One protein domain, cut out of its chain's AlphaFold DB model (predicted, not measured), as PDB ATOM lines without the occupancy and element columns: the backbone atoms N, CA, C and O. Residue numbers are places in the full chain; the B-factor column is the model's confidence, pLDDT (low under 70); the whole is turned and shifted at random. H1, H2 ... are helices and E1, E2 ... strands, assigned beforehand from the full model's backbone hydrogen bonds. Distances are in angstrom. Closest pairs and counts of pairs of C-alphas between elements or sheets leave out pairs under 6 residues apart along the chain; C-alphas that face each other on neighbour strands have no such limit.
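What this domain is: This is residues 10 to 86 of the 194 residues of an uncharacterized protein of Mesorhizobium sp (UniProt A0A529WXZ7). A small head, a three-stranded sheet with H3 over one face, sits at the end of a long arm made by H2, whose far end holds the short crosswise H1. The printed part has 77 residues, with three named helices and three named strands in the order H1 H2 E1 E2 H3 E3. The antiparallel sheet has the order E2 E1 E3, and the class is mixed, helices and strands. The whole is only just extended, close to loose, with a radius of gyration of the C-alphas of 17.3 A and spans of 52 by 24 by 17 A, the arm making the length.

How they stand to each other: H1, residues 10 to 15, and H2, residues 21 to 34, only just touch, with 3 pairs of C-alphas within 8 A, made by residues 21 to 24 of H2; the closest C-alphas are those of Thr 12 and Pro 21, 5.9 A, and the tilt is about perpendicular, 81 degrees. E1, residues 39 to 43, forms a hairpin with E2, residues 46 to 48, where N 48 and O 41 are 2.8 A apart. H3, residues 67 to 74, is on the sheet at a height of 8.4 A, along the strands. It is over E3, residues 81 to 85, and only just over E1, on which 3 of its C-alphas fall. The closest C-alphas of H3 and E3 are those of Ala 74 and Phe 81, 5.0 A. E1 and E3 are antiparallel, with N 40 and O 84 2.8 A apart. E2, H3 and E3 form a split strand-helix-strand unit, two strands of one sheet that follow each other among the strands and are not neighbours, with a helix between them along the chain and E1 between them in the sheet; its crossover is right-handed. In H1, H2 and H3 every O i to N i+4 pair is within hydrogen-bond range.

Where its parts are: H1 begins at C-alpha 10, (-68.419, 3.344, 28.075). H2 is 19.2 A long, E1 13.6 A and E3 13.4 A, ending at C-alpha 85, (-46.660, -16.874, 12.385).

The domain as a whole: The C-alphas of Pro 17 and Asn 44, the two farthest apart, are 52.1 A apart. Residues 26 to 32, which belong to H2, stand free. The link from E2 to H3, 18 residues, is long. The printed part has no cut; residues 32 to 35 are under 70 in pLDDT.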
ATOM      1  N   SER A  10     -66.967   3.502  27.982       87.62
ATOM      2  CA  SER A  10     -68.419   3.344  28.075       87.62
ATOM      3  C   SER A  10     -68.831   1.880  28.215       87.62
ATOM      4  O   SER A  10     -69.674   1.570  29.047       87.62
ATOM      5  N   VAL A  11     -68.211   0.982  27.438       88.06
ATOM      6  CA  VAL A  11     -68.471  -0.462  27.512       88.06
ATOM      7  C   VAL A  11     -67.999  -1.003  28.856       88.06
ATOM      8  O   VAL A  11     -68.721  -1.751  29.507       88.06
ATOM      9  N   THR A  12     -66.818  -0.594  29.323       89.25
ATOM     10  CA  THR A  12     -66.337  -1.053  30.628       89.25
ATOM     11  C   THR A  12     -67.233  -0.573  31.768       89.25
ATOM     12  O   THR A  12     -67.567  -1.378  32.626       89.25
ATOM     13  N   ALA A  13     -67.680   0.686  31.761       88.25
ATOM     14  CA  ALA A  13     -68.567   1.217  32.797       88.25
ATOM     15  C   ALA A  13     -69.967   0.572  32.786       88.25
ATOM     16  O   ALA A  13     -70.595   0.460  33.835       88.25
ATOM     17  N   GLU A  14     -70.456   0.134  31.621       92.50
ATOM     18  CA  GLU A  14     -71.741  -0.563  31.491       92.50
ATOM     19  C   GLU A  14     -71.717  -1.951  32.148       92.50
ATOM     20  O   GLU A  14     -72.650  -2.314  32.865       92.50
ATOM     21  N   TYR A  15     -70.647  -2.721  31.931       90.38
ATOM     22  CA  TYR A  15     -70.545  -4.102  32.416       90.38
ATOM     23  C   TYR A  15     -69.810  -4.234  33.763       90.38
ATOM     24  O   TYR A  15     -70.065  -5.185  34.504       90.38
ATOM     25  N   TRP A  16     -68.927  -3.288  34.101       91.94
ATOM     26  CA  TRP A  16     -68.134  -3.243  35.338       91.94
ATOM     27  C   TRP A  16     -68.031  -1.807  35.890       91.94
ATOM     28  O   TRP A  16     -66.960  -1.200  35.836       91.94
ATOM     29  N   PRO A  17     -69.122  -1.254  36.451       89.88
ATOM     30  CA  PRO A  17     -69.200   0.155  36.853       89.88
ATOM     31  C   PRO A  17     -68.201   0.559  37.946       89.88
ATOM     32  O   PRO A  17     -67.787   1.716  37.994       89.88
ATOM     33  N   ASP A  18     -67.782  -0.386  38.792       93.00
ATOM     34  CA  ASP A  18     -66.841  -0.142  39.893       93.00
ATOM     35  C   ASP A  18     -65.377  -0.455  39.527       93.00
ATOM     36  O   ASP A  18     -64.478  -0.310  40.358       93.00
ATOM     37  N   ALA A  19     -65.116  -0.925  38.301       89.31
ATOM     38  CA  ALA A  19     -63.775  -1.278  37.857       89.31
ATOM     39  C   ALA A  19     -63.098  -0.109  37.134       89.31
ATOM     40  O   ALA A  19     -63.709   0.583  36.324       89.31
ATOM     41  N   ASP A  20     -61.796   0.063  37.367       92.19
ATOM     42  CA  ASP A  20     -60.979   0.989  36.585       92.19
ATOM     43  C   ASP A  20     -60.855   0.480  35.132       92.19
ATOM     44  O   ASP A  20     -60.291  -0.605  34.909       92.19
ATOM     45  N   PRO A  21     -61.324   1.242  34.121       89.69
ATOM     46  CA  PRO A  21     -61.212   0.849  32.724       89.69
ATOM     47  C   PRO A  21     -59.783   0.552  32.275       89.69
ATOM     48  O   PRO A  21     -59.584  -0.330  31.439       89.69
ATOM     49  N   ALA A  22     -58.777   1.225  32.838       88.81
ATOM     50  CA  ALA A  22     -57.380   0.959  32.515       88.81
ATOM     51  C   ALA A  22     -56.941  -0.437  32.986       88.81
ATOM     52  O   ALA A  22     -56.206  -1.127  32.276       88.81
ATOM     53  N   VAL A  23     -57.423  -0.884  34.149       91.69
ATOM     54  CA  VAL A  23     -57.144  -2.226  34.682       91.69
ATOM     55  C   VAL A  23     -57.823  -3.293  33.830       91.69
ATOM     56  O   VAL A  23     -57.169  -4.267  33.460       91.69
ATOM     57  N   ILE A  24     -59.087  -3.087  33.451       90.12
ATOM     58  CA  ILE A  24     -59.829  -4.022  32.592       90.12
ATOM     59  C   ILE A  24     -59.186  -4.136  31.212       90.12
ATOM     60  O   ILE A  24     -58.983  -5.248  30.736       90.12
ATOM     61  N   ARG A  25     -58.787  -3.021  30.586       86.81
ATOM     62  CA  ARG A  25     -58.054  -3.066  29.310       86.81
ATOM     63  C   ARG A  25     -56.734  -3.799  29.455       86.81
ATOM     64  O   ARG A  25     -56.440  -4.651  28.639       86.81
ATOM     65  N   ARG A  26     -55.977  -3.554  30.528       83.06
ATOM     66  CA  ARG A  26     -54.716  -4.265  30.775       83.06
ATOM     67  C   ARG A  26     -54.920  -5.766  30.954       83.06
ATOM     68  O   ARG A  26     -54.103  -6.542  30.476       83.06
ATOM     69  N   GLN A  27     -55.975  -6.179  31.651       83.69
ATOM     70  CA  GLN A  27     -56.325  -7.590  31.822       83.69
ATOM     71  C   GLN A  27     -56.825  -8.207  30.519       83.69
ATOM     72  O   GLN A  27     -56.444  -9.327  30.203       83.69
ATOM     73  N   PHE A  28     -57.625  -7.476  29.746       82.44
ATOM     74  CA  PHE A  28     -58.081  -7.885  28.425       82.44
ATOM     75  C   PHE A  28     -56.908  -8.025  27.457       82.44
ATOM     76  O   PHE A  28     -56.754  -9.074  26.854       82.44
ATOM     77  N   ASP A  29     -56.026  -7.034  27.373       77.00
ATOM     78  CA  ASP A  29     -54.791  -7.090  26.594       77.00
ATOM     79  C   ASP A  29     -53.899  -8.236  27.068       77.00
ATOM     80  O   ASP A  29     -53.336  -8.944  26.244       77.00
ATOM     81  N   ALA A  30     -53.791  -8.468  28.380       70.19
ATOM     82  CA  ALA A  30     -53.041  -9.595  28.920       70.19
ATOM     83  C   ALA A  30     -53.676 -10.943  28.552       70.19
ATOM     84  O   ALA A  30     -52.937 -11.852  28.204       70.19
ATOM     85  N   LEU A  31     -55.005 -11.077  28.574       72.19
ATOM     86  CA  LEU A  31     -55.725 -12.275  28.121       72.19
ATOM     87  C   LEU A  31     -55.551 -12.480  26.612       72.19
ATOM     88  O   LEU A  31     -55.153 -13.552  26.167       72.19
ATOM     89  N   MET A  32     -55.739 -11.425  25.824       69.75
ATOM     90  CA  MET A  32     -55.586 -11.457  24.370       69.75
ATOM     91  C   MET A  32     -54.135 -11.722  23.950       69.75
ATOM     92  O   MET A  32     -53.906 -12.424  22.966       69.75
ATOM     93  N   ALA A  33     -53.154 -11.219  24.704       61.34
ATOM     94  CA  ALA A  33     -51.735 -11.503  24.506       61.34
ATOM     95  C   ALA A  33     -51.317 -12.881  25.050       61.34
ATOM     96  O   ALA A  33     -50.365 -13.469  24.539       61.34
ATOM     97  N   ALA A  34     -52.006 -13.404  26.070       61.03
ATOM     98  CA  ALA A  34     -51.710 -14.700  26.673       61.03
ATOM     99  C   ALA A  34     -52.248 -15.893  25.866       61.03
ATOM    100  O   ALA A  34     -51.728 -16.996  26.031       61.03
ATOM    101  N   GLU A  35     -53.253 -15.722  25.002       63.22
ATOM    102  CA  GLU A  35     -54.075 -16.876  24.601       63.22
ATOM    103  C   GLU A  35     -53.959 -17.363  23.157       63.22
ATOM    104  O   GLU A  35     -54.492 -18.430  22.844       63.22
ATOM    105  N   ARG A  36     -53.215 -16.696  22.269       75.94
ATOM    106  CA  ARG A  36     -53.039 -17.232  20.911       75.94
ATOM    107  C   ARG A  36     -51.701 -17.921  20.732       75.94
ATOM    108  O   ARG A  36     -50.656 -17.324  20.476       75.94
ATOM    109  N   ARG A  37     -51.762 -19.243  20.861       87.62
ATOM    110  CA  ARG A  37     -50.695 -20.152  20.453       87.62
ATOM    111  C   ARG A  37     -50.748 -20.327  18.936       87.62
ATOM    112  O   ARG A  37     -51.214 -21.337  18.431       87.62
ATOM    113  N   GLU A  38     -50.323 -19.302  18.214       92.94
ATOM    114  CA  GLU A  38     -50.357 -19.233  16.743       92.94
ATOM    115  C   GLU A  38     -48.956 -19.067  16.128       92.94
ATOM    116  O   GLU A  38     -48.805 -18.965  14.914       92.94
ATOM    117  N   TRP A  39     -47.911 -19.093  16.961       93.12
ATOM    118  CA  TRP A  39     -46.523 -18.998  16.523       93.12
ATOM    119  C   TRP A  39     -45.869 -20.373  16.418       93.12
ATOM    120  O   TRP A  39     -46.090 -21.270  17.238       93.12
ATOM    121  N   LEU A  40     -45.035 -20.514  15.395       95.56
ATOM    122  CA  LEU A  40     -44.241 -21.686  15.072       95.56
ATOM    123  C   LEU A  40     -42.762 -21.353  15.252       95.56
ATOM    124  O   LEU A  40     -42.305 -20.261  14.920       95.56
ATOM    125  N   ILE A  41     -42.003 -22.333  15.728       95.88
ATOM    126  CA  ILE A  41     -40.547 -22.251  15.840       95.88
ATOM    127  C   ILE A  41     -39.962 -23.216  14.814       95.88
ATOM    128  O   ILE A  41     -40.347 -24.389  14.783       95.88
ATOM    129  N   ARG A  42     -39.038 -22.743  13.978       94.94
ATOM    130  CA  ARG A  42     -38.366 -23.545  12.951       94.94
ATOM    131  C   ARG A  42     -36.856 -23.544  13.182       94.94
ATOM    132  O   ARG A  42     -36.290 -22.484  13.400       94.94
ATOM    133  N   LYS A  43     -36.207 -24.708  13.108       94.50
ATOM    134  CA  LYS A  43     -34.747 -24.872  13.166       94.50
ATOM    135  C   LYS A  43     -34.264 -25.618  11.928       94.50
ATOM    136  O   LYS A  43     -34.716 -26.737  11.691       94.50
ATOM    137  N   ASN A  44     -33.373 -25.018  11.137       91.38
ATOM    138  CA  ASN A  44     -32.774 -25.643   9.942       91.38
ATOM    139  C   ASN A  44     -33.790 -26.345   9.017       91.38
ATOM    140  O   ASN A  44     -33.555 -27.445   8.526       91.38
ATOM    141  N   GLY A  45     -34.958 -25.731   8.818       90.56
ATOM    142  CA  GLY A  45     -36.009 -26.278   7.959       90.56
ATOM    143  C   GLY A  45     -37.076 -27.131   8.660       90.56
ATOM    144  O   GLY A  45     -38.133 -27.325   8.059       90.56
ATOM    145  N   TYR A  46     -36.883 -27.536   9.919       95.12
ATOM    146  CA  TYR A  46     -37.816 -28.372  10.687       95.12
ATOM    147  C   TYR A  46     -38.571 -27.571  11.749       95.12
ATOM    148  O   TYR A  46     -37.998 -26.703  12.395       95.12
ATOM    149  N   PHE A  47     -39.841 -27.884  11.981       96.25
ATOM    150  CA  PHE A  47     -40.639 -27.286  13.047       96.25
ATOM    151  C   PHE A  47     -40.374 -27.943  14.397       96.25
ATOM    152  O   PHE A  47     -40.191 -29.155  14.493       96.25
ATOM    153  N   TYR A  48     -40.416 -27.146  15.456       95.12
ATOM    154  CA  TYR A  48     -40.352 -27.627  16.827       95.12
ATOM    155  C   TYR A  48     -41.682 -28.275  17.225       95.12
ATOM    156  O   TYR A  48     -42.740 -27.669  17.053       95.12
ATOM    157  N   ARG A  49     -41.660 -29.506  17.746       95.62
ATOM    158  CA  ARG A  49     -42.860 -30.220  18.226       95.62
ATOM    159  C   ARG A  49     -43.365 -29.629  19.546       95.62
ATOM    160  O   ARG A  49     -42.578 -28.999  20.253       95.62
ATOM    161  N   PRO A  50     -44.642 -29.845  19.919       92.12
ATOM    162  CA  PRO A  50     -45.145 -29.447  21.231       92.12
ATOM    163  C   PRO A  50     -44.269 -29.991  22.369       92.12
ATOM    164  O   PRO A  50     -43.702 -31.079  22.259       92.12
ATOM    165  N   ASN A  51     -44.182 -29.246  23.474       85.06
ATOM    166  CA  ASN A  51     -43.443 -29.639  24.683       85.06
ATOM    167  C   ASN A  51     -41.950 -29.940  24.455       85.06
ATOM    168  O   ASN A  51     -41.368 -30.738  25.186       85.06
ATOM    169  N   ARG A  52     -41.322 -29.322  23.443       80.50
ATOM    170  CA  ARG A  52     -39.910 -29.551  23.084       80.50
ATOM    171  C   ARG A  52     -39.582 -31.018  22.762       80.50
ATOM    172  O   ARG A  52     -38.443 -31.451  22.906       80.50
ATOM    173  N   ALA A  53     -40.565 -31.791  22.297       90.12
ATOM    174  CA  ALA A  53     -40.424 -33.222  22.010       90.12
ATOM    175  C   ALA A  53     -39.689 -33.519  20.679       90.12
ATOM    176  O   ALA A  53     -40.052 -34.442  19.951       90.12
ATOM    177  N   GLY A  54     -38.677 -32.719  20.332       93.12
ATOM    178  CA  GLY A  54     -37.922 -32.818  19.082       93.12
ATOM    179  C   GLY A  54     -38.528 -32.028  17.918       93.12
ATOM    180  O   GLY A  54     -39.242 -31.043  18.113       93.12
ATOM    181  N   TYR A  55     -38.214 -32.456  16.692       95.00
ATOM    182  CA  TYR A  55     -38.519 -31.722  15.461       95.00
ATOM    183  C   TYR A  55     -39.443 -32.514  14.520       95.00
ATOM    184  O   TYR A  55     -39.578 -33.737  14.623       95.00
ATOM    185  N   THR A  56     -40.112 -31.821  13.603       94.62
ATOM    186  CA  THR A  56     -40.963 -32.410  12.560       94.62
ATOM    187  C   THR A  56     -40.876 -31.610  11.262       94.62
ATOM    188  O   THR A  56     -40.617 -30.412  11.288       94.62
ATOM    189  N   LEU A  57     -41.092 -32.258  10.119       93.06
ATOM    190  CA  LEU A  57     -41.228 -31.568   8.828       93.06
ATOM    191  C   LEU A  57     -42.641 -31.013   8.616       93.06
ATOM    192  O   LEU A  57     -42.834 -30.069   7.856       93.06
ATOM    193  N   GLU A  58     -43.629 -31.581   9.303       91.25
ATOM    194  CA  GLU A  58     -45.038 -31.280   9.080       91.25
ATOM    195  C   GLU A  58     -45.531 -30.151   9.992       91.25
ATOM    196  O   GLU A  58     -45.510 -30.276  11.219       91.25
ATOM    197  N   LYS A  59     -46.064 -29.074   9.398       92.12
ATOM    198  CA  LYS A  59     -46.672 -27.941  10.123       92.12
ATOM    199  C   LYS A  59     -47.819 -28.376  11.048       92.12
ATOM    200  O   LYS A  59     -47.999 -27.810  12.128       92.12
ATOM    201  N   VAL A  60     -48.588 -29.390  10.647       90.12
ATOM    202  CA  VAL A  60     -49.725 -29.907  11.433       90.12
ATOM    203  C   VAL A  60     -49.275 -30.579  12.734       90.12
ATOM    204  O   VAL A  60     -49.976 -30.502  13.736       90.12
ATOM    205  N   ALA A  61     -48.078 -31.168  12.744       90.94
ATOM    206  CA  ALA A  61     -47.477 -31.791  13.922       90.94
ATOM    207  C   ALA A  61     -46.605 -30.813  14.737       90.94
ATOM    208  O   ALA A  61     -46.023 -31.198  15.757       90.94
ATOM    209  N   ALA A  62     -46.466 -29.566  14.276       94.88
ATOM    210  CA  ALA A  62     -45.669 -28.545  14.938       94.88
ATOM    211  C   ALA A  62     -46.347 -28.038  16.216       94.88
ATOM    212  O   ALA A  62     -47.569 -27.893  16.295       94.88
ATOM    213  N   GLY A  63     -45.521 -27.707  17.205       94.12
ATOM    214  CA  GLY A  63     -45.942 -27.008  18.406       94.12
ATOM    215  C   GLY A  63     -46.511 -25.638  18.077       94.12
ATOM    216  O   GLY A  63     -46.125 -24.998  17.101       94.12
ATOM    217  N   ARG A  64     -47.448 -25.213  18.913       93.94
ATOM    218  CA  ARG A  64     -48.101 -23.917  18.837       93.94
ATOM    219  C   ARG A  64     -47.716 -23.127  20.077       93.94
ATOM    220  O   ARG A  64     -47.963 -23.582  21.196       93.94
ATOM    221  N   TYR A  65     -47.088 -21.982  19.861       92.94
ATOM    222  CA  TYR A  65     -46.469 -21.171  20.899       92.94
ATOM    223  C   TYR A  65     -47.060 -19.770  20.892       92.94
ATOM    224  O   TYR A  65     -47.537 -19.277  19.869       92.94
ATOM    225  N   THR A  66     -47.029 -19.119  22.044       91.56
ATOM    226  CA  THR A  66     -47.197 -17.666  22.090       91.56
ATOM    227  C   THR A  66     -45.977 -16.995  21.462       91.56
ATOM    228  O   THR A  66     -44.883 -17.570  21.438       91.56
ATOM    229  N   LYS A  67     -46.130 -15.748  21.000       90.38
ATOM    230  CA  LYS A  67     -45.006 -14.984  20.441       90.38
ATOM    231  C   LYS A  67     -43.827 -14.916  21.413       90.38
ATOM    232  O   LYS A  67     -42.698 -15.210  21.051       90.38
ATOM    233  N   ALA A  68     -44.114 -14.628  22.681       89.56
ATOM    234  CA  ALA A  68     -43.103 -14.523  23.727       89.56
ATOM    235  C   ALA A  68     -42.409 -15.861  24.046       89.56
ATOM    236  O   ALA A  68     -41.256 -15.872  24.467       89.56
ATOM    237  N   GLU A  69     -43.084 -17.005  23.904       90.94
ATOM    238  CA  GLU A  69     -42.432 -18.320  24.003       90.94
ATOM    239  C   GLU A  69     -41.521 -18.580  22.805       90.94
ATOM    240  O   GLU A  69     -40.380 -18.996  23.000       90.94
ATOM    241  N   ALA A  70     -42.000 -18.294  21.593       92.69
ATOM    242  CA  ALA A  70     -41.233 -18.488  20.371       92.69
ATOM    243  C   ALA A  70     -39.980 -17.599  20.327       92.69
ATOM    244  O   ALA A  70     -38.890 -18.105  20.068       92.69
ATOM    245  N   ASP A  71     -40.112 -16.314  20.672       92.81
ATOM    246  CA  ASP A  71     -39.003 -15.357  20.733       92.81
ATOM    247  C   ASP A  71     -37.961 -15.765  21.787       92.81
ATOM    248  O   ASP A  71     -36.756 -15.690  21.540       92.81
ATOM    249  N   ARG A  72     -38.406 -16.252  22.957       92.50
ATOM    250  CA  ARG A  72     -37.501 -16.752  24.007       92.50
ATOM    251  C   ARG A  72     -36.700 -17.967  23.553       92.50
ATOM    252  O   ARG A  72     -35.519 -18.049  23.870       92.50
ATOM    253  N   GLU A  73     -37.327 -18.904  22.848       92.06
ATOM    254  CA  GLU A  73     -36.633 -20.094  22.349       92.06
ATOM    255  C   GLU A  73     -35.663 -19.726  21.216       92.06
ATOM    256  O   GLU A  73     -34.526 -20.192  21.192       92.06
ATOM    257  N   ALA A  74     -36.070 -18.826  20.315       91.62
ATOM    258  CA  ALA A  74     -35.219 -18.364  19.226       91.62
ATOM    259  C   ALA A  74     -33.997 -17.570  19.711       91.62
ATOM    260  O   ALA A  74     -32.938 -17.642  19.092       91.62
ATOM    261  N   ALA A  75     -34.101 -16.886  20.853       93.38
ATOM    262  CA  ALA A  75     -32.978 -16.189  21.474       93.38
ATOM    263  C   ALA A  75     -31.844 -17.123  21.951       93.38
ATOM    264  O   ALA A  75     -30.738 -16.640  22.187       93.38
ATOM    265  N   ILE A  76     -32.088 -18.436  22.088       91.88
ATOM    266  CA  ILE A  76     -31.070 -19.412  22.520       91.88
ATOM    267  C   ILE A  76     -30.000 -19.603  21.433       91.88
ATOM    268  O   ILE A  76     -28.810 -19.597  21.731       91.88
ATOM    269  N   GLU A  77     -30.417 -19.749  20.171       91.38
ATOM    270  CA  GLU A  77     -29.523 -19.838  19.006       91.38
ATOM    271  C   GLU A  77     -30.103 -19.002  17.844       91.38
ATOM    272  O   GLU A  77     -30.720 -19.564  16.931       91.38
ATOM    273  N   PRO A  78     -29.914 -17.667  17.848       90.44
ATOM    274  CA  PRO A  78     -30.573 -16.759  16.902       90.44
ATOM    275  C   PRO A  78     -30.274 -17.047  15.428       90.44
ATOM    276  O   PRO A  78     -31.079 -16.731  14.558       90.44
ATOM    277  N   GLU A  79     -29.123 -17.654  15.136       91.00
ATOM    278  CA  GLU A  79     -28.715 -17.996  13.770       91.00
ATOM    279  C   GLU A  79     -29.401 -19.265  13.240       91.00
ATOM    280  O   GLU A  79     -29.499 -19.455  12.030       91.00
ATOM    281  N   ASN A  80     -29.903 -20.126  14.133       91.50
ATOM    282  CA  ASN A  80     -30.484 -21.421  13.770       91.50
ATOM    283  C   ASN A  80     -32.010 -21.449  13.872       91.50
ATOM    284  O   ASN A  80     -32.640 -22.291  13.225       91.50
ATOM    285  N   PHE A  81     -32.603 -20.585  14.698       93.44
ATOM    286  CA  PHE A  81     -34.042 -20.546  14.931       93.44
ATOM    287  C   PHE A  81     -34.726 -19.413  14.169       93.44
ATOM    288  O   PHE A  81     -34.273 -18.274  14.143       93.44
ATOM    289  N   THR A  82     -35.884 -19.719  13.594       94.38
ATOM    290  CA  THR A  82     -36.779 -18.749  12.966       94.38
ATOM    291  C   THR A  82     -38.149 -18.839  13.618       94.38
ATOM    292  O   THR A  82     -38.707 -19.929  13.765       94.38
ATOM    293  N   VAL A  83     -38.690 -17.685  13.993       95.12
ATOM    294  CA  VAL A  83     -40.046 -17.539  14.522       95.12
ATOM    295  C   VAL A  83     -40.960 -17.152  13.368       95.12
ATOM    296  O   VAL A  83     -40.673 -16.197  12.653       95.12
ATOM    297  N   LEU A  84     -42.026 -17.920  13.161       94.75
ATOM    298  CA  LEU A  84     -42.970 -17.739  12.058       94.75
ATOM    299  C   LEU A  84     -44.389 -17.707  12.614       94.75
ATOM    300  O   LEU A  84     -44.734 -18.513  13.481       94.75
ATOM    301  N   HIS A  85     -45.230 -16.821  12.099       93.75
ATOM    302  CA  HIS A  85     -46.660 -16.874  12.385       93.75
ATOM    303  C   HIS A  85     -47.305 -18.011  11.577       93.75
ATOM    304  O   HIS A  85     -46.903 -18.267  10.439       93.75
ATOM    305  N   GLU A  86     -48.313 -18.713  12.106       92.62
ATOM    306  CA  GLU A  86     -48.870 -19.877  11.396       92.62
ATOM    307  C   GLU A  86     -49.458 -19.542  10.020       92.62
ATOM    308  O   GLU A  86     -49.507 -20.414   9.156       92.62
TER     309      GLU A  86